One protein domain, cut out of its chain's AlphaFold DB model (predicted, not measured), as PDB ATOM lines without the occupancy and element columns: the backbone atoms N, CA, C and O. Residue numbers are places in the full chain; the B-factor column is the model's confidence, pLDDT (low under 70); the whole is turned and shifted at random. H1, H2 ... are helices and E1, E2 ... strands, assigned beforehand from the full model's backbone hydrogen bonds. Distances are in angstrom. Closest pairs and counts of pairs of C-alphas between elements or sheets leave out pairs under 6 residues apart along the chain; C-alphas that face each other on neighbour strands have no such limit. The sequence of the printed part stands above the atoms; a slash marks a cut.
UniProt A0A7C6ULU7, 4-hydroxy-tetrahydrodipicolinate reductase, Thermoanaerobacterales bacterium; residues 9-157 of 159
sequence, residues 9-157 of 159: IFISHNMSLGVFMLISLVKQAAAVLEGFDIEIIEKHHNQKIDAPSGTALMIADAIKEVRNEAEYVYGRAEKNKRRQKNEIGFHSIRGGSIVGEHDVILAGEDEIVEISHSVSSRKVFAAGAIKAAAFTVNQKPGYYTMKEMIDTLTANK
ATOM      1  N   ILE A   9     142.940 216.945 127.858       92.50
ATOM      2  CA  ILE A   9     141.486 216.793 127.768       92.50
ATOM      3  C   ILE A   9     141.035 215.799 128.828       92.50
ATOM      4  O   ILE A   9     141.426 214.635 128.799       92.50
ATOM      5  N   PHE A  10     140.182 216.249 129.746       93.38
ATOM      6  CA  PHE A  10     139.552 215.380 130.731       93.38
ATOM      7  C   PHE A  10     138.131 215.028 130.290       93.38
ATOM      8  O   PHE A  10     137.306 215.921 130.087       93.38
ATOM      9  N   ILE A  11     137.833 213.739 130.149       90.56
ATOM     10  CA  ILE A  11     136.541 213.235 129.679       90.56
ATOM     11  C   ILE A  11     135.959 212.304 130.736       90.56
ATOM     12  O   ILE A  11     136.605 211.359 131.187       90.56
ATOM     13  N   SER A  12     134.712 212.562 131.124       86.31
ATOM     14  CA  SER A  12     133.960 211.666 131.997       86.31
ATOM     15  C   SER A  12     132.454 211.847 131.826       86.31
ATOM     16  O   SER A  12     131.975 212.968 131.659       86.31
ATOM     17  N   HIS A  13     131.705 210.750 131.936       80.94
ATOM     18  CA  HIS A  13     130.237 210.744 131.948       80.94
ATOM     19  C   HIS A  13     129.648 211.189 133.300       80.94
ATOM     20  O   HIS A  13     128.478 211.557 133.383       80.94
ATOM     21  N   ASN A  14     130.451 211.163 134.370       86.31
ATOM     22  CA  ASN A  14     130.075 211.633 135.702       86.31
ATOM     23  C   ASN A  14     131.295 212.272 136.390       86.31
ATOM     24  O   ASN A  14     132.417 211.818 136.201       86.31
ATOM     25  N   MET A  15     131.108 213.322 137.186       91.31
ATOM     26  CA  MET A  15     132.210 213.976 137.917       91.31
ATOM     27  C   MET A  15     132.211 213.649 139.419       91.31
ATOM     28  O   MET A  15     133.120 214.045 140.142       91.31
ATOM     29  N   SER A  16     131.216 212.918 139.926       92.38
ATOM     30  CA  SER A  16     131.151 212.528 141.336       92.38
ATOM     31  C   SER A  16     132.177 211.442 141.657       92.38
ATOM     32  O   SER A  16     132.065 210.319 141.176       92.38
ATOM     33  N   LEU A  17     133.127 211.738 142.551       89.94
ATOM     34  CA  LEU A  17     134.032 210.725 143.113       89.94
ATOM     35  C   LEU A  17     133.275 209.587 143.816       89.94
ATOM     36  O   LEU A  17     133.715 208.444 143.753       89.94
ATOM     37  N   GLY A  18     132.139 209.890 144.455       92.88
ATOM     38  CA  GLY A  18     131.310 208.886 145.125       92.88
ATOM     39  C   GLY A  18     130.759 207.844 144.151       92.88
ATOM     40  O   GLY A  18     130.775 206.658 144.459       92.88
ATOM     41  N   VAL A  19     130.383 208.265 142.939       93.81
ATOM     42  CA  VAL A  19     129.939 207.350 141.875       93.81
ATOM     43  C   VAL A  19     131.074 206.433 141.422       93.81
ATOM     44  O   VAL A  19     130.855 205.241 141.250       93.81
ATOM     45  N   PHE A  20     132.300 206.940 141.268       91.88
ATOM     46  CA  PHE A  20     133.429 206.072 140.903       91.88
ATOM     47  C   PHE A  20     133.809 205.095 142.013       91.88
ATOM     48  O   PHE A  20     134.163 203.956 141.713       91.88
ATOM     49  N   MET A  21     133.706 205.509 143.280       92.56
ATOM     50  CA  MET A  21     133.894 204.594 144.405       92.56
ATOM     51  C   MET A  21     132.828 203.494 144.397       92.56
ATOM     52  O   MET A  21     133.180 202.323 144.486       92.56
ATOM     53  N   LEU A  22     131.553 203.855 144.203       96.38
ATOM     54  CA  LEU A  22     130.462 202.891 144.036       96.38
ATOM     55  C   LEU A  22     130.789 201.879 142.930       96.38
ATOM     56  O   LEU A  22     130.764 200.681 143.179       96.38
ATOM     57  N   ILE A  23     131.142 202.356 141.732       96.00
ATOM     58  CA  ILE A  23     131.475 201.500 140.584       96.00
ATOM     59  C   ILE A  23     132.630 200.547 140.922       96.00
ATOM     60  O   ILE A  23     132.561 199.362 140.606       96.00
ATOM     61  N   SER A  24     133.679 201.039 141.591       94.06
ATOM     62  CA  SER A  24     134.820 200.211 141.995       94.06
ATOM     63  C   SER A  24     134.424 199.123 142.997       94.06
ATOM     64  O   SER A  24     134.815 197.968 142.822       94.06
ATOM     65  N   LEU A  25     133.627 199.469 144.012       97.00
ATOM     66  CA  LEU A  25     133.143 198.523 145.022       97.00
ATOM     67  C   LEU A  25     132.219 197.473 144.410       97.00
ATOM     68  O   LEU A  25     132.381 196.288 144.673       97.00
ATOM     69  N   VAL A  26     131.298 197.894 143.546       98.19
ATOM     70  CA  VAL A  26     130.381 196.997 142.838       98.19
ATOM     71  C   VAL A  26     131.145 196.044 141.927       98.19
ATOM     72  O   VAL A  26     130.874 194.848 141.940       98.19
ATOM     73  N   LYS A  27     132.140 196.535 141.179       97.44
ATOM     74  CA  LYS A  27     132.992 195.684 140.341       97.44
ATOM     75  C   LYS A  27     133.732 194.633 141.172       97.44
ATOM     76  O   LYS A  27     133.781 193.470 140.782       97.44
ATOM     77  N   GLN A  28     134.284 195.022 142.322       97.69
ATOM     78  CA  GLN A  28     134.947 194.088 143.238       97.69
ATOM     79  C   GLN A  28     133.962 193.061 143.812       97.69
ATOM     80  O   GLN A  28     134.231 191.865 143.756       97.69
ATOM     81  N   ALA A  29     132.803 193.508 144.299       98.06
ATOM     82  CA  ALA A  29     131.765 192.630 144.831       98.06
ATOM     83  C   ALA A  29     131.270 191.635 143.772       98.06
ATOM     84  O   ALA A  29     131.175 190.443 144.043       98.06
ATOM     85  N   ALA A  30     131.034 192.094 142.541       97.69
ATOM     86  CA  ALA A  30     130.594 191.244 141.440       97.69
ATOM     87  C   ALA A  30     131.637 190.187 141.044       97.69
ATOM     88  O   ALA A  30     131.244 189.093 140.638       97.69
ATOM     89  N   ALA A  31     132.931 190.491 141.168       97.25
ATOM     90  CA  ALA A  31     134.005 189.530 140.919       97.25
ATOM     91  C   ALA A  31     134.090 188.444 142.005       97.25
ATOM     92  O   ALA A  31     134.420 187.306 141.695       97.25
ATOM     93  N   VAL A  32     133.798 188.787 143.264       97.88
ATOM     94  CA  VAL A  32     133.865 187.850 144.399       97.88
ATOM     95  C   VAL A  32     132.598 187.001 144.518       97.88
ATOM     96  O   VAL A  32     132.680 185.795 144.724       97.88
ATOM     97  N   LEU A  33     131.422 187.616 144.385       96.81
ATOM     98  CA  LEU A  33     130.119 186.988 144.634       96.81
ATOM     99  C   LEU A  33     129.571 186.266 143.394       96.81
ATOM    100  O   LEU A  33     128.447 186.526 142.959       96.81
ATOM    101  N   GLU A  34     130.379 185.414 142.764       90.06
ATOM    102  CA  GLU A  34     129.971 184.659 141.574       90.06
ATOM    103  C   GLU A  34     128.667 183.875 141.829       90.06
ATOM    104  O   GLU A  34     128.458 183.300 142.893       90.06
ATOM    105  N   GLY A  35     127.747 183.890 140.859       92.50
ATOM    106  CA  GLY A  35     126.436 183.241 140.980       92.50
ATOM    107  C   GLY A  35     125.335 184.091 141.622       92.50
ATOM    108  O   GLY A  35     124.172 183.720 141.496       92.50
ATOM    109  N   PHE A  36     125.664 185.238 142.228       98.12
ATOM    110  CA  PHE A  36     124.652 186.170 142.733       98.12
ATOM    111  C   PHE A  36     123.934 186.864 141.574       98.12
ATOM    112  O   PHE A  36     124.581 187.350 140.637       98.12
ATOM    113  N   ASP A  37     122.613 186.959 141.673       98.19
ATOM    114  CA  ASP A  37     121.787 187.759 140.778       98.19
ATOM    115  C   ASP A  37     122.086 189.248 140.989       98.19
ATOM    116  O   ASP A  37     122.275 189.696 142.118       98.19
ATOM    117  N   ILE A  38     122.127 190.026 139.905       98.38
ATOM    118  CA  ILE A  38     122.445 191.458 139.950       98.38
ATOM    119  C   ILE A  38     121.263 192.282 139.449       98.38
ATOM    120  O   ILE A  38     120.780 192.085 138.329       98.38
ATOM    121  N   GLU A  39     120.852 193.260 140.252       98.38
ATOM    122  CA  GLU A  39     119.829 194.242 139.899       98.38
ATOM    123  C   GLU A  39     120.338 195.659 140.191       98.38
ATOM    124  O   GLU A  39     120.935 195.926 141.233       98.38
ATOM    125  N   ILE A  40     120.102 196.581 139.261       98.56
ATOM    126  CA  ILE A  40     120.461 197.993 139.371       98.56
ATOM    127  C   ILE A  40     119.174 198.807 139.397       98.56
ATOM    128  O   ILE A  40     118.399 198.816 138.436       98.56
ATOM    129  N   ILE A  41     118.965 199.531 140.489       98.50
ATOM    130  CA  ILE A  41     117.842 200.445 140.666       98.50
ATOM    131  C   ILE A  41     118.389 201.866 140.626       98.50
ATOM    132  O   ILE A  41     119.314 202.216 141.354       98.50
ATOM    133  N   GLU A  42     117.820 202.708 139.770       97.88
ATOM    134  CA  GLU A  42     118.179 204.120 139.694       97.88
ATOM    135  C   GLU A  42     116.953 205.015 139.848       97.88
ATOM    136  O   GLU A  42     115.865 204.697 139.363       97.88
ATOM    137  N   LYS A  43     117.127 206.137 140.553       98.31
ATOM    138  CA  LYS A  43     116.053 207.089 140.857       98.31
ATOM    139  C   LYS A  43     116.476 208.489 140.449       98.31
ATOM    140  O   LYS A  43     117.521 208.975 140.871       98.31
ATOM    141  N   HIS A  44     115.643 209.160 139.662       97.62
ATOM    142  CA  HIS A  44     115.875 210.535 139.226       97.62
ATOM    143  C   HIS A  44     114.572 211.335 139.179       97.62
ATOM    144  O   HIS A  44     113.471 210.797 139.271       97.62
ATOM    145  N   HIS A  45     114.702 212.646 139.017       97.12
ATOM    146  CA  HIS A  45     113.590 213.572 138.880       97.12
ATOM    147  C   HIS A  45     112.702 213.242 137.673       97.12
ATOM    148  O   HIS A  45     113.136 212.644 136.685       97.12
ATOM    149  N   ASN A  46     111.455 213.708 137.722       97.06
ATOM    150  CA  ASN A  46     110.456 213.453 136.678       97.06
ATOM    151  C   ASN A  46     110.811 214.048 135.297       97.06
ATOM    152  O   ASN A  46     110.307 213.577 134.288       97.06
ATOM    153  N   GLN A  47     111.690 215.054 135.238       96.50
ATOM    154  CA  GLN A  47     112.126 215.670 133.974       96.50
ATOM    155  C   GLN A  47     113.255 214.910 133.251       96.50
ATOM    156  O   GLN A  47     113.712 215.357 132.201       96.50
ATOM    157  N   LYS A  48     113.789 213.820 133.820       94.69
ATOM    158  CA  LYS A  48     114.891 213.077 133.195       94.69
ATOM    159  C   LYS A  48     114.344 212.168 132.093       94.69
ATOM    160  O   LYS A  48     113.506 211.317 132.371       94.69
ATOM    161  N   ILE A  49     114.850 212.350 130.872       94.12
ATOM    162  CA  ILE A  49     114.337 211.696 129.656       94.12
ATOM    163  C   ILE A  49     114.972 210.317 129.438       94.12
ATOM    164  O   ILE A  49     114.270 209.360 129.131       94.12
ATOM    165  N   ASP A  50     116.292 210.209 129.585       92.50
ATOM    166  CA  ASP A  50     117.025 208.960 129.373       92.50
ATOM    167  C   ASP A  50     116.728 207.938 130.475       92.50
ATOM    168  O   ASP A  50     116.669 208.297 131.655       92.50
ATOM    169  N   ALA A  51     116.570 206.669 130.094       93.00
ATOM    170  CA  ALA A  51     116.406 205.535 130.997       93.00
ATOM    171  C   ALA A  51     116.976 204.248 130.354       93.00
ATOM    172  O   ALA A  51     116.624 203.954 129.210       93.00
ATOM    173  N   PRO A  52     117.813 203.472 131.068       96.19
ATOM    174  CA  PRO A  52     118.429 203.811 132.351       96.19
ATOM    175  C   PRO A  52     119.443 204.957 132.222       96.19
ATOM    176  O   PRO A  52     119.916 205.285 131.136       96.19
ATOM    177  N   SER A  53     119.766 205.598 133.343       95.31
ATOM    178  CA  SER A  53     120.736 206.695 133.380       95.31
ATOM    179  C   SER A  53     122.135 206.255 132.934       95.31
ATOM    180  O   SER A  53     122.555 205.130 133.204       95.31
ATOM    181  N   GLY A  54     122.921 207.176 132.367       94.12
ATOM    182  CA  GLY A  54     124.309 206.884 131.977       94.12
ATOM    183  C   GLY A  54     125.188 206.340 133.116       94.12
ATOM    184  O   GLY A  54     126.037 205.493 132.885       94.12
ATOM    185  N   THR A  55     124.954 206.753 134.367       95.00
ATOM    186  CA  THR A  55     125.669 206.186 135.528       95.00
ATOM    187  C   THR A  55     125.271 204.737 135.812       95.00
ATOM    188  O   THR A  55     126.137 203.936 136.144       95.00
ATOM    189  N   ALA A  56     124.000 204.372 135.628       97.12
ATOM    190  CA  ALA A  56     123.569 202.981 135.759       97.12
ATOM    191  C   ALA A  56     124.218 202.089 134.685       97.12
ATOM    192  O   ALA A  56     124.645 200.980 134.995       97.12
ATOM    193  N   LEU A  57     124.371 202.597 133.456       96.44
ATOM    194  CA  LEU A  57     125.112 201.898 132.401       96.44
ATOM    195  C   LEU A  57     126.592 201.726 132.763       96.44
ATOM    196  O   LEU A  57     127.097 200.617 132.675       96.44
ATOM    197  N   MET A  58     127.259 202.768 133.279       95.06
ATOM    198  CA  MET A  58     128.654 202.654 133.738       95.06
ATOM    199  C   MET A  58     128.845 201.590 134.828       95.06
ATOM    200  O   MET A  58     129.866 200.909 134.851       95.06
ATOM    201  N   ILE A  59     127.882 201.461 135.747       97.56
ATOM    202  CA  ILE A  59     127.893 200.419 136.781       97.56
ATOM    203  C   ILE A  59     127.808 199.033 136.129       97.56
ATOM    204  O   ILE A  59     128.622 198.164 136.435       97.56
ATOM    205  N   ALA A  60     126.853 198.829 135.217       97.75
ATOM    206  CA  ALA A  60     126.678 197.552 134.529       97.75
ATOM    207  C   ALA A  60     127.874 197.183 133.645       97.75
ATOM    208  O   ALA A  60     128.305 196.031 133.661       97.75
ATOM    209  N   ASP A  61     128.451 198.155 132.936       96.56
ATOM    210  CA  ASP A  61     129.650 197.959 132.122       96.56
ATOM    211  C   ASP A  61     130.825 197.498 133.001       96.56
ATOM    212  O   ASP A  61     131.500 196.523 132.676       96.56
ATOM    213  N   ALA A  62     131.013 198.112 134.176       96.31
ATOM    214  CA  ALA A  62     132.058 197.713 135.117       96.31
ATOM    215  C   ALA A  62     131.849 196.303 135.698       96.31
ATOM    216  O   ALA A  62     132.823 195.587 135.930       96.31
ATOM    217  N   ILE A  63     130.597 195.887 135.917       97.81
ATOM    218  CA  ILE A  63     130.261 194.503 136.287       97.81
ATOM    219  C   ILE A  63     130.594 193.555 135.132       97.81
ATOM    220  O   ILE A  63     131.179 192.495 135.346       97.81
ATOM    221  N   LYS A  64     130.256 193.933 133.897       97.06
ATOM    222  CA  LYS A  64     130.491 193.110 132.709       97.06
ATOM    223  C   LYS A  64     131.977 192.886 132.425       97.06
ATOM    224  O   LYS A  64     132.331 191.826 131.926       97.06
ATOM    225  N   GLU A  65     132.847 193.817 132.815       96.56
ATOM    226  CA  GLU A  65     134.308 193.634 132.763       96.56
ATOM    227  C   GLU A  65     134.821 192.466 133.626       96.56
ATOM    228  O   GLU A  65     135.924 191.979 133.387       96.56
ATOM    229  N   VAL A  66     134.065 192.037 134.645       97.25
ATOM    230  CA  VAL A  66     134.406 190.878 135.498       97.25
ATOM    231  C   VAL A  66     133.448 189.698 135.315       97.25
ATOM    232  O   VAL A  66     133.768 188.584 135.718       97.25
ATOM    233  N   ARG A  67     132.296 189.917 134.671       95.81
ATOM    234  CA  ARG A  67     131.306 188.899 134.291       95.81
ATOM    235  C   ARG A  67     130.990 189.018 132.800       95.81
ATOM    236  O   ARG A  67     129.960 189.565 132.413       95.81
ATOM    237  N   ASN A  68     131.883 188.501 131.961       93.56
ATOM    238  CA  ASN A  68     131.873 188.737 130.509       93.56
ATOM    239  C   ASN A  68     130.572 188.317 129.801       93.56
ATOM    240  O   ASN A  68     130.183 188.931 128.808       93.56
ATOM    241  N   GLU A  69     129.889 187.292 130.316       94.06
ATOM    242  CA  GLU A  69     128.634 186.767 129.755       94.06
ATOM    243  C   GLU A  69     127.393 187.560 130.188       94.06
ATOM    244  O   GLU A  69     126.277 187.205 129.811       94.06
ATOM    245  N   ALA A  70     127.561 188.625 130.980       95.62
ATOM    246  CA  ALA A  70     126.439 189.374 131.519       95.62
ATOM    247  C   ALA A  70     125.622 190.099 130.429       95.62
ATOM    248  O   ALA A  70     126.166 190.785 129.550       95.62
ATOM    249  N   GLU A  71     124.297 189.994 130.525       96.00
ATOM    250  CA  GLU A  71     123.331 190.566 129.585       96.00
ATOM    251  C   GLU A  71     122.398 191.573 130.256       96.00
ATOM    252  O   GLU A  71     121.890 191.355 131.353       96.00
ATOM    253  N   TYR A  72     122.141 192.689 129.574       96.94
ATOM    254  CA  TYR A  72     121.331 193.772 130.127       96.94
ATOM    255  C   TYR A  72     119.849 193.481 129.924       96.94
ATOM    256  O   TYR A  72     119.386 193.255 128.803       96.94
ATOM    257  N   VAL A  73     119.088 193.527 131.015       96.00
ATOM    258  CA  VAL A  73     117.642 193.314 131.006       96.00
ATOM    259  C   VAL A  73     116.932 194.562 131.510       96.00
ATOM    260  O   VAL A  73     116.936 194.875 132.697       96.00
ATOM    261  N   TYR A  74     116.287 195.271 130.587       94.44
ATOM    262  CA  TYR A  74     115.536 196.489 130.881       94.44
ATOM    263  C   TYR A  74     114.097 196.144 131.264       94.44
ATOM    264  O   TYR A  74     113.252 195.921 130.398       94.44
ATOM    265  N   GLY A  75     113.832 196.076 132.568       87.00
ATOM    266  CA  GLY A  75     112.526 195.701 133.096       87.00
ATOM    267  C   GLY A  75     112.162 194.225 132.890       87.00
ATOM    268  O   GLY A  75     112.670 193.512 132.019       87.00
ATOM    269  N   ARG A  76     111.252 193.744 133.743       88.38
ATOM    270  CA  ARG A  76     110.790 192.345 133.739       88.38
ATOM    271  C   ARG A  76     109.273 192.185 133.684       88.38
ATOM    272  O   ARG A  76     108.813 191.064 133.527       88.38
ATOM    273  N   ALA A  77     108.509 193.277 133.757       86.50
ATOM    274  CA  ALA A  77     107.044 193.236 133.805       86.50
ATOM    275  C   ALA A  77     106.417 192.490 132.612       86.50
ATOM    276  O   ALA A  77     105.448 191.761 132.783       86.50
ATOM    277  N   GLU A  78     107.005 192.613 131.421       85.81
ATOM    278  CA  GLU A  78     106.523 191.942 130.205       85.81
ATOM    279  C   GLU A  78     107.225 190.593 129.939       85.81
ATOM    280  O   GLU A  78     106.918 189.894 128.970       85.81
ATOM    281  N   LYS A  79     108.173 190.185 130.795       81.50
ATOM    282  CA  LYS A  79     108.935 188.940 130.641       81.50
ATOM    283  C   LYS A  79     108.300 187.809 131.451       81.50
ATOM    284  O   LYS A  79     108.628 187.598 132.612       81.50
ATOM    285  N   ASN A  80     107.489 186.980 130.797       82.31
ATOM    286  CA  ASN A  80     106.948 185.739 131.377       82.31
ATOM    287  C   ASN A  80     107.967 184.581 131.359       82.31
ATOM    288  O   ASN A  80     107.682 183.490 130.863       82.31
ATOM    289  N   LYS A  81     109.195 184.819 131.836       89.00
ATOM    290  CA  LYS A  81     110.275 183.820 131.864       89.00
ATOM    291  C   LYS A  81     111.049 183.883 133.178       89.00
ATOM    292  O   LYS A  81     111.182 184.943 133.790       89.00
ATOM    293  N   ARG A  82     111.591 182.731 133.590       92.94
ATOM    294  CA  ARG A  82     112.560 182.655 134.695       92.94
ATOM    295  C   ARG A  82     113.798 183.497 134.362       92.94
ATOM    296  O   ARG A  82     114.151 183.611 133.189       92.94
ATOM    297  N   ARG A  83     114.425 184.061 135.402       94.81
ATOM    298  CA  ARG A  83     115.678 184.826 135.294       94.81
ATOM    299  C   ARG A  83     116.776 183.914 134.754       94.81
ATOM    300  O   ARG A  83     116.912 182.795 135.250       94.81
ATOM    301  N   GLN A  84     117.546 184.377 133.778       94.31
ATOM    302  CA  GLN A  84     118.812 183.736 133.430       94.31
ATOM    303  C   GLN A  84     119.912 184.201 134.385       94.31
ATOM    304  O   GLN A  84     119.930 185.350 134.817       94.31
ATOM    305  N   LYS A  85     120.850 183.307 134.713       93.88
ATOM    306  CA  LYS A  85     121.912 183.579 135.700       93.88
ATOM    307  C   LYS A  85     122.815 184.756 135.313       93.88
ATOM    308  O   LYS A  85     123.377 185.412 136.180       93.88
ATOM    309  N   ASN A  86     122.945 185.030 134.020       95.44
ATOM    310  CA  ASN A  86     123.797 186.083 133.484       95.44
ATOM    311  C   ASN A  86     123.077 187.433 133.313       95.44
ATOM    312  O   ASN A  86     123.657 188.356 132.751       95.44
ATOM    313  N   GLU A  87     121.831 187.593 133.763       97.12
ATOM    314  CA  GLU A  87     121.144 188.882 133.633       97.12
ATOM    315  C   GLU A  87     121.754 189.941 134.573       97.12
ATOM    316  O   GLU A  87     122.151 189.645 135.702       97.12
ATOM    317  N   ILE A  88     121.776 191.195 134.126       97.88
ATOM    318  CA  ILE A  88     121.853 192.399 134.958       97.88
ATOM    319  C   ILE A  88     120.545 193.155 134.725       97.88
ATOM    320  O   ILE A  88     120.311 193.693 133.637       97.88
ATOM    321  N   GLY A  89     119.667 193.143 135.725       97.62
ATOM    322  CA  GLY A  89     118.364 193.792 135.636       97.62
ATOM    323  C   GLY A  89     118.448 195.290 135.913       97.62
ATOM    324  O   GLY A  89     119.202 195.729 136.777       97.62
ATOM    325  N   PHE A  90     117.668 196.086 135.182       98.06
ATOM    326  CA  PHE A  90     117.563 197.532 135.372       98.06
ATOM    327  C   PHE A  90     116.150 197.956 135.756       98.06
ATOM    328  O   PHE A  90     115.178 197.584 135.091       98.06
ATOM    329  N   HIS A  91     116.068 198.853 136.741       97.50
ATOM    330  CA  HIS A  91     114.837 199.512 137.175       97.50
ATOM    331  C   HIS A  91     115.056 201.020 137.231       97.50
ATOM    332  O   HIS A  91     115.929 201.505 137.945       97.50
ATOM    333  N   SER A  92     114.278 201.775 136.457       97.56
ATOM    334  CA  SER A  92     114.401 203.234 136.367       97.56
ATOM    335  C   SER A  92     113.182 203.916 136.972       97.56
ATOM    336  O   SER A  92     112.078 203.820 136.443       97.56
ATOM    337  N   ILE A  93     113.390 204.632 138.073       97.94
ATOM    338  CA  ILE A  93     112.355 205.364 138.802       97.94
ATOM    339  C   ILE A  93     112.461 206.851 138.454       97.94
ATOM    340  O   ILE A  93     113.540 207.452 138.482       97.94
ATOM    341  N   ARG A  94     111.325 207.465 138.116       97.94
ATOM    342  CA  ARG A  94     111.213 208.898 137.812       97.94
ATOM    343  C   ARG A  94     110.200 209.532 138.753       97.94
ATOM    344  O   ARG A  94     109.036 209.146 138.750       97.94
ATOM    345  N   GLY A  95     110.624 210.500 139.560       97.12
ATOM    346  CA  GLY A  95     109.744 211.092 140.563       97.12
ATOM    347  C   GLY A  95     110.277 212.381 141.169       97.12
ATOM    348  O   GLY A  95     111.457 212.496 141.495       97.12
ATOM    349  N   GLY A  96     109.380 213.359 141.327       96.81
ATOM    350  CA  GLY A  96     109.655 214.618 142.018       96.81
ATOM    351  C   GLY A  96     110.941 215.306 141.550       96.81
ATOM    352  O   GLY A  96     111.198 215.427 140.352       96.81
ATOM    353  N   SER A  97     111.744 215.738 142.521       95.44
ATOM    354  CA  SER A  97     113.002 216.474 142.349       95.44
ATOM    355  C   SER A  97     114.251 215.652 142.700       95.44
ATOM    356  O   SER A  97     115.307 216.231 142.964       95.44
ATOM    357  N   ILE A  98     114.153 214.315 142.700       96.19
ATOM    358  CA  ILE A  98     115.265 213.413 143.039       96.19
ATOM    359  C   ILE A  98     116.471 213.729 142.143       96.19
ATOM    360  O   ILE A  98     116.381 213.694 140.914       96.19
ATOM    361  N   VAL A  99     117.612 214.071 142.739       95.06
ATOM    362  CA  VAL A  99     118.784 214.486 141.951       95.06
ATOM    363  C   VAL A  99     119.413 213.284 141.250       95.06
ATOM    364  O   VAL A  99     119.725 213.375 140.063       95.06
ATOM    365  N   GLY A 100     119.575 212.180 141.975       95.25
ATOM    366  CA  GLY A 100     120.104 210.926 141.457       95.25
ATOM    367  C   GLY A 100     120.427 209.964 142.594       95.25
ATOM    368  O   GLY A 100     121.177 210.325 143.502       95.25
ATOM    369  N   GLU A 101     119.882 208.757 142.528       97.56
ATOM    370  CA  GLU A 101     120.243 207.636 143.396       97.56
ATOM    371  C   GLU A 101     120.505 206.395 142.554       97.56
ATOM    372  O   GLU A 101     119.848 206.194 141.528       97.56
ATOM    373  N   HIS A 102     121.455 205.578 142.998       98.44
ATOM    374  CA  HIS A 102     121.852 204.333 142.352       98.44
ATOM    375  C   HIS A 102     122.084 203.282 143.427       98.44
ATOM    376  O   HIS A 102     122.983 203.442 144.251       98.44
ATOM    377  N   ASP A 103     121.287 202.225 143.381       98.50
ATOM    378  CA  ASP A 103     121.342 201.081 144.278       98.50
ATOM    379  C   ASP A 103     121.689 199.844 143.440       98.50
ATOM    380  O   ASP A 103     121.051 199.579 142.418       98.50
ATOM    381  N   VAL A 104     122.721 199.106 143.844       98.75
ATOM    382  CA  VAL A 104     123.095 197.828 143.230       98.75
ATOM    383  C   VAL A 104     122.860 196.724 144.237       98.75
ATOM    384  O   VAL A 104     123.447 196.738 145.316       98.75
ATOM    385  N   ILE A 105     122.026 195.770 143.854       98.69
ATOM    386  CA  ILE A 105     121.676 194.601 144.648       98.69
ATOM    387  C   ILE A 105     122.414 193.406 144.054       98.69
ATOM    388  O   ILE A 105     122.296 193.138 142.857       98.69
ATOM    389  N   LEU A 106     123.155 192.689 144.895       98.56
ATOM    390  CA  LEU A 106     123.693 191.365 144.608       98.56
ATOM    391  C   LEU A 106     122.970 190.371 145.523       98.56
ATOM    392  O   LEU A 106     123.166 190.410 146.737       98.56
ATOM    393  N   ALA A 107     122.137 189.498 144.958       98.44
ATOM    394  CA  ALA A 107     121.297 188.560 145.706       98.44
ATOM    395  C   ALA A 107     121.740 187.102 145.500       98.44
ATOM    396  O   ALA A 107     121.805 186.622 144.366       98.44
ATOM    397  N   GLY A 108     122.048 186.413 146.598       97.56
ATOM    398  CA  GLY A 108     122.382 184.989 146.657       97.56
ATOM    399  C   GLY A 108     121.212 184.140 147.165       97.56
ATOM    400  O   GLY A 108     120.078 184.608 147.236       97.56
ATOM    401  N   GLU A 109     121.484 182.880 147.519       94.25
ATOM    402  CA  GLU A 109     120.444 181.917 147.930       94.25
ATOM    403  C   GLU A 109     119.810 182.257 149.293       94.25
ATOM    404  O   GLU A 109     118.620 182.024 149.467       94.25
ATOM    405  N   ASP A 110     120.546 182.910 150.199       96.31
ATOM    406  CA  ASP A 110     120.065 183.278 151.545       96.31
ATOM    407  C   ASP A 110     120.637 184.614 152.060       96.31
ATOM    408  O   ASP A 110     120.512 184.958 153.237       96.31
ATOM    409  N   GLU A 111     121.288 185.390 151.195       97.75
ATOM    410  CA  GLU A 111     121.898 186.665 151.567       97.75
ATOM    411  C   GLU A 111     121.817 187.689 150.438       97.75
ATOM    412  O   GLU A 111     121.712 187.350 149.257       97.75
ATOM    413  N   ILE A 112     121.857 188.967 150.813       98.38
ATOM    414  CA  ILE A 112     121.791 190.089 149.881       98.38
ATOM    415  C   ILE A 112     122.830 191.125 150.297       98.38
ATOM    416  O   ILE A 112     122.893 191.530 151.458       98.38
ATOM    417  N   VAL A 113     123.617 191.579 149.324       98.50
ATOM    418  CA  VAL A 113     124.536 192.707 149.469       98.50
ATOM    419  C   VAL A 113     124.010 193.872 148.646       98.50
ATOM    420  O   VAL A 113     123.822 193.751 147.436       98.50
ATOM    421  N   GLU A 114     123.809 195.016 149.295       98.38
ATOM    422  CA  GLU A 114     123.377 196.252 148.643       98.38
ATOM    423  C   GLU A 114     124.470 197.316 148.731       98.38
ATOM    424  O   GLU A 114     125.042 197.563 149.796       98.38
ATOM    425  N   ILE A 115     124.765 197.961 147.602       98.50
ATOM    426  CA  ILE A 115     125.720 199.066 147.532       98.50
ATOM    427  C   ILE A 115     125.033 200.258 146.873       98.50
ATOM    428  O   ILE A 115     124.630 200.197 145.711       98.50
ATOM    429  N   SER A 116     124.933 201.350 147.625       98.06
ATOM    430  CA  SER A 116     124.090 202.492 147.277       98.06
ATOM    431  C   SER A 116     124.853 203.808 147.261       98.06
ATOM    432  O   SER A 116     125.743 204.058 148.077       98.06
ATOM    433  N   HIS A 117     124.455 204.699 146.359       97.88
ATOM    434  CA  HIS A 117     124.915 206.080 146.313       97.88
ATOM    435  C   HIS A 117     123.733 207.018 146.062       97.88
ATOM    436  O   HIS A 117     123.046 206.901 145.050       97.88
ATOM    437  N   SER A 118     123.546 208.003 146.943       96.75
ATOM    438  CA  SER A 118     122.524 209.047 146.802       96.75
ATOM    439  C   SER A 118     123.169 210.427 146.713       96.75
ATOM    440  O   SER A 118     124.115 210.755 147.435       96.75
ATOM    441  N   VAL A 119     122.656 211.254 145.801       94.94
ATOM    442  CA  VAL A 119     123.064 212.645 145.629       94.94
ATOM    443  C   VAL A 119     121.967 213.556 146.156       94.94
ATOM    444  O   VAL A 119     120.866 213.599 145.620       94.94
ATOM    445  N   SER A 120     122.299 214.380 147.146       91.38
ATOM    446  CA  SER A 120     121.386 215.404 147.672       91.38
ATOM    447  C   SER A 120     121.475 216.740 146.923       91.38
ATOM    448  O   SER A 120     120.567 217.566 146.995       91.38
ATOM    449  N   SER A 121     122.569 216.992 146.194       93.62
ATOM    450  CA  SER A 121     122.782 218.255 145.486       93.62
ATOM    451  C   SER A 121     123.701 218.109 144.279       93.62
ATOM    452  O   SER A 121     124.764 217.500 144.363       93.62
ATOM    453  N   ARG A 122     123.370 218.799 143.178       90.81
ATOM    454  CA  ARG A 122     124.214 218.865 141.968       90.81
ATOM    455  C   ARG A 122     125.592 219.502 142.208       90.81
ATOM    456  O   ARG A 122     126.477 219.367 141.366       90.81
ATOM    457  N   LYS A 123     125.809 220.141 143.366       93.69
ATOM    458  CA  LYS A 123     127.115 220.672 143.790       93.69
ATOM    459  C   LYS A 123     128.217 219.606 143.798       93.69
ATOM    460  O   LYS A 123     129.370 219.953 143.560       93.69
ATOM    461  N   VAL A 124     127.883 218.327 144.008       92.88
ATOM    462  CA  VAL A 124     128.875 217.235 143.995       92.88
ATOM    463  C   VAL A 124     129.571 217.102 142.638       92.88
ATOM    464  O   VAL A 124     130.778 216.880 142.586       92.88
ATOM    465  N   PHE A 125     128.840 217.314 141.540       91.31
ATOM    466  CA  PHE A 125     129.393 217.223 140.190       91.31
ATOM    467  C   PHE A 125     130.294 218.420 139.879       91.31
ATOM    468  O   PHE A 125     131.366 218.246 139.309       91.31
ATOM    469  N   ALA A 126     129.903 219.621 140.318       93.06
ATOM    470  CA  ALA A 126     130.728 220.820 140.182       93.06
ATOM    471  C   ALA A 126     132.037 220.700 140.981       93.06
ATOM    472  O   ALA A 126     133.113 220.963 140.451       93.06
ATOM    473  N   ALA A 127     131.964 220.230 142.231       92.06
ATOM    474  CA  ALA A 127     133.149 219.978 143.052       92.06
ATOM    475  C   ALA A 127     134.083 218.938 142.411       92.06
ATOM    476  O   ALA A 127     135.303 219.091 142.438       92.06
ATOM    477  N   GLY A 128     133.508 217.899 141.801       92.00
ATOM    478  CA  GLY A 128     134.236 216.912 141.014       92.00
ATOM    479  C   GLY A 128     134.951 217.502 139.801       92.00
ATOM    480  O   GLY A 128     136.141 217.267 139.625       92.00
ATOM    481  N   ALA A 129     134.260 218.333 139.018       93.44
ATOM    482  CA  ALA A 129     134.835 219.001 137.852       93.44
ATOM    483  C   ALA A 129     135.997 219.935 138.232       93.44
ATOM    484  O   ALA A 129     137.018 219.955 137.549       93.44
ATOM    485  N   ILE A 130     135.888 220.656 139.356       94.06
ATOM    486  CA  ILE A 130     136.980 221.494 139.882       94.06
ATOM    487  C   ILE A 130     138.199 220.634 140.243       94.06
ATOM    488  O   ILE A 130     139.327 220.985 139.897       94.06
ATOM    489  N   LYS A 131     137.990 219.483 140.897       91.81
ATOM    490  CA  LYS A 131     139.075 218.538 141.212       91.81
ATOM    491  C   LYS A 131     139.708 217.948 139.951       91.81
ATOM    492  O   LYS A 131     140.931 217.892 139.868       91.81
ATOM    493  N   ALA A 132     138.895 217.568 138.967       92.62
ATOM    494  CA  ALA A 132     139.369 217.079 137.678       92.62
ATOM    495  C   ALA A 132     140.207 218.140 136.948       92.62
ATOM    496  O   ALA A 132     141.280 217.825 136.438       92.62
ATOM    497  N   ALA A 133     139.782 219.406 136.959       93.12
ATOM    498  CA  ALA A 133     140.561 220.508 136.397       93.12
ATOM    499  C   ALA A 133     141.908 220.678 137.122       93.12
ATOM    500  O   ALA A 133     142.949 220.720 136.470       93.12
ATOM    501  N   ALA A 134     141.907 220.689 138.460       92.44
ATOM    502  CA  ALA A 134     143.126 220.794 139.269       92.44
ATOM    503  C   ALA A 134     144.098 219.617 139.055       92.44
ATOM    504  O   ALA A 134     145.315 219.798 139.074       92.44
ATOM    505  N   PHE A 135     143.576 218.411 138.820       92.50
ATOM    506  CA  PHE A 135     144.379 217.259 138.419       92.50
ATOM    507  C   PHE A 135     144.982 217.454 137.022       92.50
ATOM    508  O   PHE A 135     146.182 217.269 136.840       92.50
ATOM    509  N   THR A 136     144.158 217.862 136.054       93.00
ATOM    510  CA  THR A 136     144.495 217.904 134.622       93.00
ATOM    511  C   THR A 136     145.574 218.934 134.287       93.00
ATOM    512  O   THR A 136     146.416 218.669 133.434       93.00
ATOM    513  N   VAL A 137     145.610 220.081 134.978       92.69
ATOM    514  CA  VAL A 137     146.620 221.136 134.727       92.69
ATOM    515  C   VAL A 137     148.060 220.688 134.986       92.69
ATOM    516  O   VAL A 137     148.987 221.272 134.437       92.69
ATOM    517  N   ASN A 138     148.252 219.640 135.790       89.88
ATOM    518  CA  ASN A 138     149.570 219.090 136.103       89.88
ATOM    519  C   ASN A 138     149.960 217.919 135.185       89.88
ATOM    520  O   ASN A 138     150.986 217.277 135.408       89.88
ATOM    521  N   GLN A 139     149.148 217.619 134.167       91.44
ATOM    522  CA  GLN A 139     149.356 216.483 133.278       91.44
ATOM    523  C   GLN A 139     149.966 216.878 131.927       91.44
ATOM    524  O   GLN A 139     149.851 218.010 131.443       91.44
ATOM    525  N   LYS A 140     150.617 215.907 131.278       92.75
ATOM    526  CA  LYS A 140     151.087 216.052 129.892       92.75
ATOM    527  C   LYS A 140     149.887 216.128 128.927       92.75
ATOM    528  O   LYS A 140     148.798 215.701 129.284       92.75
ATOM    529  N   PRO A 141     150.041 216.660 127.704       93.69
ATOM    530  CA  PRO A 141     148.975 216.605 126.703       93.69
ATOM    531  C   PRO A 141     148.496 215.168 126.459       93.69
ATOM    532  O   PRO A 141     149.312 214.260 126.286       93.69
ATOM    533  N   GLY A 142     147.180 214.969 126.449       93.06
ATOM    534  CA  GLY A 142     146.581 213.640 126.411       93.06
ATOM    535  C   GLY A 142     145.135 213.621 126.893       93.06
ATOM    536  O   GLY A 142     144.574 214.654 127.268       93.06
ATOM    537  N   TYR A 143     144.545 212.428 126.868       92.31
ATOM    538  CA  TYR A 143     143.216 212.171 127.407       92.31
ATOM    539  C   TYR A 143     143.318 211.629 128.826       92.31
ATOM    540  O   TYR A 143     144.137 210.755 129.101       92.31
ATOM    541  N   TYR A 144     142.461 212.145 129.695       92.31
ATOM    542  CA  TYR A 144     142.370 211.766 131.095       92.31
ATOM    543  C   TYR A 144     140.921 211.492 131.463       92.31
ATOM    544  O   TYR A 144     139.990 212.091 130.926       92.31
ATOM    545  N   THR A 145     140.742 210.605 132.420       92.25
ATOM    546  CA  THR A 145     139.467 210.177 132.968       92.25
ATOM    547  C   THR A 145     139.540 210.207 134.490       92.25
ATOM    548  O   THR A 145     140.591 210.379 135.119       92.25
ATOM    549  N   MET A 146     138.388 209.996 135.115       89.38
ATOM    550  CA  MET A 146     138.297 209.871 136.567       89.38
ATOM    551  C   MET A 146     139.098 208.682 137.100       89.38
ATOM    552  O   MET A 146     139.564 208.754 138.234       89.38
ATOM    553  N   LYS A 147     139.312 207.635 136.289       85.69
ATOM    554  CA  LYS A 147     140.143 206.496 136.674       85.69
ATOM    555  C   LYS A 147     141.596 206.926 136.885       85.69
ATOM    556  O   LYS A 147     142.108 206.713 137.978       85.69
ATOM    557  N   GLU A 148     142.233 207.597 135.917       89.81
ATOM    558  CA  GLU A 148     143.627 208.045 136.097       89.81
ATOM    559  C   GLU A 148     143.767 209.033 137.263       89.81
ATOM    560  O   GLU A 148     144.755 208.990 138.001       89.81
ATOM    561  N   MET A 149     142.772 209.903 137.467       89.88
ATOM    562  CA  MET A 149     142.770 210.821 138.608       89.88
ATOM    563  C   MET A 149     142.724 210.070 139.944       89.88
ATOM    564  O   MET A 149     143.502 210.382 140.844       89.88
ATOM    565  N   ILE A 150     141.824 209.094 140.089       85.81
ATOM    566  CA  ILE A 150     141.679 208.319 141.328       85.81
ATOM    567  C   ILE A 150     142.924 207.469 141.583       85.81
ATOM    568  O   ILE A 150     143.441 207.510 142.696       85.81
ATOM    569  N   ASP A 151     143.441 206.786 140.559       85.88
ATOM    570  CA  ASP A 151     144.655 205.965 140.650       85.88
ATOM    571  C   ASP A 151     145.863 206.806 141.111       85.88
ATOM    572  O   ASP A 151     146.659 206.380 141.947       85.88
ATOM    573  N   THR A 152     145.973 208.052 140.636       85.81
ATOM    574  CA  THR A 152     147.035 208.976 141.071       85.81
ATOM    575  C   THR A 152     146.858 209.409 142.531       85.81
ATOM    576  O   THR A 152     147.826 209.487 143.290       85.81
ATOM    577  N   LEU A 153     145.621 209.695 142.953       78.62
ATOM    578  CA  LEU A 153     145.318 210.110 144.327       78.62
ATOM    579  C   LEU A 153     145.559 208.995 145.350       78.62
ATOM    580  O   LEU A 153     145.923 209.293 146.487       78.62
ATOM    581  N   THR A 154     145.336 207.733 144.979       76.75
ATOM    582  CA  THR A 154     145.593 206.580 145.851       76.75
ATOM    583  C   THR A 154     147.078 206.230 145.897       76.75
ATOM    584  O   THR A 154     147.594 205.983 146.983       76.75
ATOM    585  N   ALA A 155     147.791 206.301 144.769       74.75
ATOM    586  CA  ALA A 155     149.238 206.073 144.719       74.75
ATOM    587  C   ALA A 155     150.023 207.058 145.605       74.75
ATOM    588  O   ALA A 155     150.918 206.650 146.339       74.75
ATOM    589  N   ASN A 156     149.640 208.338 145.610       62.12
ATOM    590  CA  ASN A 156     150.300 209.377 146.410       62.12
ATOM    591  C   ASN A 156     150.085 209.255 147.929       62.12
ATOM    592  O   ASN A 156     150.727 209.983 148.676       62.12
ATOM    593  N   LYS A 157     149.175 208.390 148.396       58.38
ATOM    594  CA  LYS A 157     148.960 208.133 149.833       58.38
ATOM    595  C   LYS A 157     149.757 206.943 150.370       58.38
ATOM    596  O   LYS A 157     149.814 206.769 151.582       58.38
TER     597      LYS A 157
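What this domain is: This is residues 9 to 157 of the 159 residues of the protein "4-hydroxy-tetrahydrodipicolinate reductase" of Thermoanaerobacterales bacterium (UniProt A0A7C6ULU7). A twisted sheet of five strands has two helices, H1 and H2, side by side over one face, while its other face is bare of named helices. Beyond the first residues of H1, a small lobe holds H3, E6 and H4, with residues 9 to 10 paired beside E6; away from this lobe, residues 77 to 82 of the link from E2 to E3 stick out. The printed part has 149 residues with four named helices and six named strands, in the order H1 E1 H2 E2 E3 E4 E5 H3 E6 H4, and its class is mixed, helices and strands. The mixed sheet runs E2 E3 E1 E4 E5, and E6 pairs with no named strand. The whole is compact, with a radius of gyration of the C-alphas of 16.7 A and spans of 53 by 36 by 25 A.

Where its parts are: The printed part begins at Ile 9, with its C-alpha at (141.486, 216.793, 127.768). H1, residues 17 to 32, begins with C-alpha 17 at (134.032, 210.725, 143.113) and is 22.9 A long from first to last C-alpha. E1, residues 37 to 44, is 23.6 A long. H2, residues 54 to 64, is 15.1 A long, and E2, residues 71 to 74, follows it. E3, residues 87 to 94, is 22.7 A long; E4, residues 100 to 107, is 22.8 A; and E5, residues 112 to 119, is 23.0 A. H3, residues 123 to 136, is 19.8 A long. E6, residues 142 to 144, is a short strand before H4, residues 146 to 155, which is 14.2 A long and ends with C-alpha 155 at (149.238, 206.073, 144.719).

How they stand to each other: In the sheet, E1 is an inner strand. It is antiparallel to E4, with N 41 and O 103 within hydrogen-bond range at 2.8 A, and parallel to E3, with N 91 and O 40 at 2.9 A. E2, an edge strand, is parallel to E3, with N 88 and O 71 at 2.8 A. E4 and the other edge strand, E5, form an antiparallel hairpin, with N 104 and O 115 at 2.9 A. E1, H2 and E2 make a split strand-helix-strand unit, two strands running the same way with a helix between them in the chain and E3 between them in the sheet; its crossover is right-handed. H2 lies over E3 and E1 at a height over the sheet of 8.8 A, and runs along the strands, at 6 degrees to E1 on the local plane. H1, on the same face, lies over E4 and E5 at a height of 9.7 A; its C-alpha closest to E5 is that of Leu 22, 6.8 A from that of His 117. Sheet and helices make two layers, with both helices on one face. H1 and H2 touch at a shallow tilt of 27 degrees, the same way, and their closest C-alphas, those of Lys 27 and Ile 63, are 5.0 A apart. H1 and H4 only just touch, only at their ends, with 3 pairs of C-alphas within 8 A; the closest, those of Phe 20 and Met 146, are 7.5 A apart. H3 only just touches H4, also with 3 pairs, the closest C-alphas being those of Phe 135 and Met 149, 6.6 A apart. H3 and H4 are not on the sheet. In H1, H2, H3 and H4 every O i to N i+4 pair is within hydrogen-bond range.

The domain as a whole: The two C-alphas farthest apart, those of Asn 80 and Asn 138, are 54.3 A apart. The printed part has no cut. The link from E2 to E3, with 12 residues, is long, and its residues 77 to 82 stand free. The mean pLDDT of the printed part is 93.5, and residues 156 to 157 are under 70.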